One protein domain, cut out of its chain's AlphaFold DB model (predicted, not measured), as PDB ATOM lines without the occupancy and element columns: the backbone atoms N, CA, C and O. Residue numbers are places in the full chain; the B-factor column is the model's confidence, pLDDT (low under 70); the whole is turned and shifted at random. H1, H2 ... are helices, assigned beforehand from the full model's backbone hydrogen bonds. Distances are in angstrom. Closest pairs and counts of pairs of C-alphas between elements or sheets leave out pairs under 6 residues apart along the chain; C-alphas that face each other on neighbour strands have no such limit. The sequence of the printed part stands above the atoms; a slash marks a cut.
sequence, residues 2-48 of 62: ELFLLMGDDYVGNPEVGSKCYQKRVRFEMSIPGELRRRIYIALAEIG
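AT A GLANCE: This is residues 2 to 48 of the 62 residues of an uncharacterized protein of Candidatus Aerophobetes bacterium (UniProt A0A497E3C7). A long helix, H2, makes the base of a flat, open U; H3 turns off at its last end as one arm, and the short H1, folded back by a loop, lies over H2 on the other side of the gap. The printed part has 47 residues with three named helices, in the order H1, H2, H3, and no named strand: all helix. It is loose, with a radius of gyration of the C-alphas of 12.7 A and spans of 34 by 23 by 12 A.

HOW THE PARTS SIT: H2, residues 15 to 31, is close to but not clearly touching H3, residues 34 to 46; their closest C-alphas, those of Glu 29 and Arg 37, are 7.2 A apart. Their lines stand at a steep tilt of 64 degrees, opposite ways. H1, residues 2 to 6, is close to but not clearly touching H2, with the closest C-alphas, Phe 4 and Cys 21, 7.0 A apart. H1 and H3 are apart. In H1, H2 and H3 every O i to N i+4 pair is within hydrogen-bond range.

IN THESE COORDINATES: H2 measures 24.4 A from C-alpha 15 at (-4.253, -127.994, -43.067) to C-alpha 31, H3 18.6 A to C-alpha 46 at (11.240, -110.026, -22.465), and H1 6.6 A.

THE WHOLE: Residues 41 to 48, of which 41 to 46 belong to H3, stand free. The H2 to H3 link is tight, the H1 to H2 link short. The printed part has no cut, and no printed residue is under 70 in pLDDT.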
ATOM      1  N   GLU A   2       2.682-122.000 -32.515       79.44
ATOM      2  CA  GLU A   2       3.322-123.082 -31.773       79.44
ATOM      3  C   GLU A   2       2.561-123.470 -30.493       79.44
ATOM      4  O   GLU A   2       2.447-124.649 -30.182       79.44
ATOM      5  N   LEU A   3       1.941-122.502 -29.802       83.25
ATOM      6  CA  LEU A   3       1.057-122.765 -28.655       83.25
ATOM      7  C   LEU A   3      -0.094-123.732 -28.980       83.25
ATOM      8  O   LEU A   3      -0.463-124.527 -28.126       83.25
ATOM      9  N   PHE A   4      -0.645-123.704 -30.196       88.38
ATOM     10  CA  PHE A   4      -1.710-124.622 -30.605       88.38
ATOM     11  C   PHE A   4      -1.203-126.068 -30.707       88.38
ATOM     12  O   PHE A   4      -1.895-126.965 -30.237       88.38
ATOM     13  N   LEU A   5       0.031-126.291 -31.184       86.88
ATOM     14  CA  LEU A   5       0.646-127.629 -31.169       86.88
ATOM     15  C   LEU A   5       0.790-128.150 -29.740       86.88
ATOM     16  O   LEU A   5       0.442-129.293 -29.465       86.88
ATOM     17  N   LEU A   6       1.242-127.293 -28.818       86.56
ATOM     18  CA  LEU A   6       1.370-127.649 -27.400       86.56
ATOM     19  C   LEU A   6       0.015-127.943 -26.734       86.56
ATOM     20  O   LEU A   6      -0.039-128.683 -25.757       86.56
ATOM     21  N   MET A   7      -1.076-127.389 -27.265       89.06
ATOM     22  CA  MET A   7      -2.450-127.650 -26.820       89.06
ATOM     23  C   MET A   7      -3.095-128.861 -27.517       89.06
ATOM     24  O   MET A   7      -4.255-129.163 -27.244       89.06
ATOM     25  N   GLY A   8      -2.368-129.556 -28.398       90.62
ATOM     26  CA  GLY A   8      -2.845-130.740 -29.118       90.62
ATOM     27  C   GLY A   8      -3.518-130.463 -30.469       90.62
ATOM     28  O   GLY A   8      -3.970-131.401 -31.119       90.62
ATOM     29  N   ASP A   9      -3.568-129.206 -30.922       92.06
ATOM     30  CA  ASP A   9      -4.035-128.846 -32.265       92.06
ATOM     31  C   ASP A   9      -2.877-129.048 -33.275       92.06
ATOM     32  O   ASP A   9      -2.067-128.141 -33.501       92.06
ATOM     33  N   ASP A  10      -2.795-130.231 -33.902       90.44
ATOM     34  CA  ASP A  10      -1.816-130.523 -34.965       90.44
ATOM     35  C   ASP A  10      -2.171-129.814 -36.281       90.44
ATOM     36  O   ASP A  10      -2.844-130.360 -37.152       90.44
ATOM     37  N   TYR A  11      -1.699-128.579 -36.444       88.94
ATOM     38  CA  TYR A  11      -1.842-127.842 -37.700       88.94
ATOM     39  C   TYR A  11      -0.744-128.130 -38.733       88.94
ATOM     40  O   TYR A  11      -0.824-127.611 -39.847       88.94
ATOM     41  N   VAL A  12       0.297-128.889 -38.376       89.00
ATOM     42  CA  VAL A  12       1.410-129.210 -39.283       89.00
ATOM     43  C   VAL A  12       1.014-130.384 -40.176       89.00
ATOM     44  O   VAL A  12       1.219-130.326 -41.385       89.00
ATOM     45  N   GLY A  13       0.393-131.413 -39.592       91.25
ATOM     46  CA  GLY A  13      -0.155-132.559 -40.319       91.25
ATOM     47  C   GLY A  13      -1.557-132.331 -40.890       91.25
ATOM     48  O   GLY A  13      -1.974-133.063 -41.787       91.25
ATOM     49  N   ASN A  14      -2.291-131.321 -40.405       92.12
ATOM     50  CA  ASN A  14      -3.681-131.083 -40.793       92.12
ATOM     51  C   ASN A  14      -3.944-129.618 -41.221       92.12
ATOM     52  O   ASN A  14      -4.158-128.739 -40.375       92.12
ATOM     53  N   PRO A  15      -4.009-129.340 -42.540       89.31
ATOM     54  CA  PRO A  15      -4.253-127.994 -43.067       89.31
ATOM     55  C   PRO A  15      -5.576-127.359 -42.610       89.31
ATOM     56  O   PRO A  15      -5.646-126.142 -42.401       89.31
ATOM     57  N   GLU A  16      -6.632-128.154 -42.416       91.94
ATOM     58  CA  GLU A  16      -7.932-127.647 -41.961       91.94
ATOM     59  C   GLU A  16      -7.868-127.145 -40.514       91.94
ATOM     60  O   GLU A  16      -8.446-126.104 -40.181       91.94
ATOM     61  N   VAL A  17      -7.132-127.860 -39.655       91.81
ATOM     62  CA  VAL A  17      -6.840-127.433 -38.278       91.81
ATOM     63  C   VAL A  17      -6.017-126.150 -38.302       91.81
ATOM     64  O   VAL A  17      -6.352-125.203 -37.591       91.81
ATOM     65  N   GLY A  18      -5.029-126.048 -39.196       91.38
ATOM     66  CA  GLY A  18      -4.238-124.828 -39.369       91.38
ATOM     67  C   GLY A  18      -5.066-123.594 -39.705       91.38
ATOM     68  O   GLY A  18      -4.893-122.549 -39.070       91.38
ATOM     69  N   SER A  19      -6.028-123.719 -40.621       92.12
ATOM     70  CA  SER A  19      -6.959-122.631 -40.936       92.12
ATOM     71  C   SER A  19      -7.777-122.208 -39.707       92.12
ATOM     72  O   SER A  19      -7.871-121.020 -39.388       92.12
ATOM     73  N   LYS A  20      -8.296-123.173 -38.935       93.56
ATOM     74  CA  LYS A  20      -9.047-122.898 -37.696       93.56
ATOM     75  C   LYS A  20      -8.176-122.213 -36.637       93.56
ATOM     76  O   LYS A  20      -8.607-121.213 -36.061       93.56
ATOM     77  N   CYS A  21      -6.957-122.692 -36.397       92.94
ATOM     78  CA  CYS A  21      -6.007-122.089 -35.455       92.94
ATOM     79  C   CYS A  21      -5.624-120.663 -35.866       92.94
ATOM     80  O   CYS A  21      -5.594-119.762 -35.024       92.94
ATOM     81  N   TYR A  22      -5.407-120.424 -37.163       90.56
ATOM     82  CA  TYR A  22      -5.159-119.085 -37.687       90.56
ATOM     83  C   TYR A  22      -6.330-118.140 -37.385       90.56
ATOM     84  O   TYR A  22      -6.112-117.053 -36.853       90.56
ATOM     85  N   GLN A  23      -7.570-118.563 -37.653       93.88
ATOM     86  CA  GLN A  23      -8.759-117.750 -37.372       93.88
ATOM     87  C   GLN A  23      -8.942-117.488 -35.870       93.88
ATOM     88  O   GLN A  23      -9.228-116.353 -35.480       93.88
ATOM     89  N   LYS A  24      -8.716-118.499 -35.013       93.12
ATOM     90  CA  LYS A  24      -8.700-118.334 -33.545       93.12
ATOM     91  C   LYS A  24      -7.684-117.263 -33.130       93.12
ATOM     92  O   LYS A  24      -8.035-116.356 -32.380       93.12
ATOM     93  N   ARG A  25      -6.457-117.327 -33.666       91.50
ATOM     94  CA  ARG A  25      -5.399-116.336 -33.413       91.50
ATOM     95  C   ARG A  25      -5.834-114.940 -33.841       91.50
ATOM     96  O   ARG A  25      -5.787-114.028 -33.031       91.50
ATOM     97  N   VAL A  26      -6.282-114.764 -35.086       92.44
ATOM     98  CA  VAL A  26      -6.707-113.449 -35.600       92.44
ATOM     99  C   VAL A  26      -7.808-112.852 -34.727       92.44
ATOM    100  O   VAL A  26      -7.714-111.691 -34.341       92.44
ATOM    101  N   ARG A  27      -8.820-113.646 -34.358       95.44
ATOM    102  CA  ARG A  27      -9.912-113.178 -33.496       95.44
ATOM    103  C   ARG A  27      -9.414-112.744 -32.119       95.44
ATOM    104  O   ARG A  27      -9.814-111.682 -31.657       95.44
ATOM    105  N   PHE A  28      -8.543-113.534 -31.491       92.06
ATOM    106  CA  PHE A  28      -7.924-113.181 -30.213       92.06
ATOM    107  C   PHE A  28      -7.198-111.835 -30.314       92.06
ATOM    108  O   PHE A  28      -7.524-110.905 -29.582       92.06
ATOM    109  N   GLU A  29      -6.308-111.686 -31.295       91.75
ATOM    110  CA  GLU A  29      -5.529-110.458 -31.485       91.75
ATOM    111  C   GLU A  29      -6.390-109.225 -31.750       91.75
ATOM    112  O   GLU A  29      -6.065-108.136 -31.282       91.75
ATOM    113  N   MET A  30      -7.467-109.371 -32.523       94.44
ATOM    114  CA  MET A  30      -8.374-108.267 -32.846       94.44
ATOM    115  C   MET A  30      -9.319-107.916 -31.695       94.44
ATOM    116  O   MET A  30      -9.836-106.805 -31.659       94.44
ATOM    117  N   SER A  31      -9.537-108.839 -30.756       96.56
ATOM    118  CA  SER A  31     -10.364-108.601 -29.570       96.56
ATOM    119  C   SER A  31      -9.638-107.822 -28.468       96.56
ATOM    120  O   SER A  31     -10.283-107.265 -27.582       96.56
ATOM    121  N   ILE A  32      -8.303-107.754 -28.523       95.50
ATOM    122  CA  ILE A  32      -7.486-107.052 -27.531       95.50
ATOM    123  C   ILE A  32      -7.237-105.607 -27.993       95.50
ATOM    124  O   ILE A  32      -6.741-105.400 -29.106       95.50
ATOM    125  N   PRO A  33      -7.500-104.594 -27.143       97.25
ATOM    126  CA  PRO A  33      -7.153-103.204 -27.432       97.25
ATOM    127  C   PRO A  33      -5.676-103.036 -27.805       97.25
ATOM    128  O   PRO A  33      -4.799-103.651 -27.196       97.25
ATOM    129  N   GLY A  34      -5.386-102.169 -28.779       94.94
ATOM    130  CA  GLY A  34      -4.051-102.052 -29.380       94.94
ATOM    131  C   GLY A  34      -2.915-101.814 -28.377       94.94
ATOM    132  O   GLY A  34      -1.878-102.474 -28.467       94.94
ATOM    133  N   GLU A  35      -3.113-100.930 -27.395       96.44
ATOM    134  CA  GLU A  35      -2.109-100.663 -26.354       96.44
ATOM    135  C   GLU A  35      -1.880-101.864 -25.432       96.44
ATOM    136  O   GLU A  35      -0.737-102.215 -25.136       96.44
ATOM    137  N   LEU A  36      -2.957-102.532 -25.008       96.19
ATOM    138  CA  LEU A  36      -2.865-103.720 -24.164       96.19
ATOM    139  C   LEU A  36      -2.161-104.859 -24.907       96.19
ATOM    140  O   LEU A  36      -1.252-105.480 -24.361       96.19
ATOM    141  N   ARG A  37      -2.512-105.076 -26.179       94.62
ATOM    142  CA  ARG A  37      -1.864-106.065 -27.048       94.62
ATOM    143  C   ARG A  37      -0.364-105.804 -27.165       94.62
ATOM    144  O   ARG A  37       0.431-106.728 -27.024       94.62
ATOM    145  N   ARG A  38       0.036-104.542 -27.363       94.00
ATOM    146  CA  ARG A  38       1.453-104.146 -27.413       94.00
ATOM    147  C   ARG A  38       2.178-104.484 -26.110       94.00
ATOM    148  O   ARG A  38       3.259-105.055 -26.161       94.00
ATOM    149  N   ARG A  39       1.586-104.158 -24.958       96.69
ATOM    150  CA  ARG A  39       2.179-104.456 -23.642       96.69
ATOM    151  C   ARG A  39       2.346-105.954 -23.404       96.69
ATOM    152  O   ARG A  39       3.405-106.365 -22.948       96.69
ATOM    153  N   ILE A  40       1.336-106.757 -23.748       93.69
ATOM    154  CA  ILE A  40       1.405-108.224 -23.655       93.69
ATOM    155  C   ILE A  40       2.577-108.751 -24.485       93.69
ATOM    156  O   ILE A  40       3.375-109.539 -23.992       93.69
ATOM    157  N   TYR A  41       2.717-108.291 -25.730       91.88
ATOM    158  CA  TYR A  41       3.799-108.751 -26.596       91.88
ATOM    159  C   TYR A  41       5.190-108.318 -26.148       91.88
ATOM    160  O   TYR A  41       6.122-109.096 -26.312       91.88
ATOM    161  N   ILE A  42       5.337-107.122 -25.576       94.00
ATOM    162  CA  ILE A  42       6.611-106.695 -24.984       94.00
ATOM    163  C   ILE A  42       6.978-107.623 -23.819       94.00
ATOM    164  O   ILE A  42       8.079-108.158 -23.810       94.00
ATOM    165  N   ALA A  43       6.040-107.898 -22.909       95.31
ATOM    166  CA  ALA A  43       6.289-108.781 -21.767       95.31
ATOM    167  C   ALA A  43       6.627-110.225 -22.184       95.31
ATOM    168  O   ALA A  43       7.488-110.863 -21.588       95.31
ATOM    169  N   LEU A  44       5.972-110.749 -23.227       92.06
ATOM    170  CA  LEU A  44       6.327-112.053 -23.793       92.06
ATOM    171  C   LEU A  44       7.734-112.023 -24.411       92.06
ATOM    172  O   LEU A  44       8.526-112.935 -24.176       92.06
ATOM    173  N   ALA A  45       8.075-110.964 -25.149       91.69
ATOM    174  CA  ALA A  45       9.391-110.831 -25.769       91.69
ATOM    175  C   ALA A  45      10.521-110.759 -24.727       91.69
ATOM    176  O   ALA A  45      11.578-111.349 -24.941       91.69
ATOM    177  N   GLU A  46      10.288-110.107 -23.584       94.88
ATOM    178  CA  GLU A  46      11.240-110.026 -22.465       94.88
ATOM    179  C   GLU A  46      11.621-111.401 -21.894       94.88
ATOM    180  O   GLU A  46      12.745-111.580 -21.429       94.88
ATOM    181  N   ILE A  47      10.724-112.389 -21.970       94.81
ATOM    182  CA  ILE A  47      10.988-113.772 -21.539       94.81
ATOM    183  C   ILE A  47      11.407-114.696 -22.693       94.81
ATOM    184  O   ILE A  47      11.398-115.917 -22.547       94.81
ATOM    185  N   GLY A  48      11.755-114.134 -23.854       89.31
ATOM    186  CA  GLY A  48      12.173-114.898 -25.032       89.31
ATOM    187  C   GLY A  48      11.021-115.557 -25.798       89.31
ATOM    188  O   GLY A  48      11.258-116.441 -26.618       89.31
TER     189      GLY A  48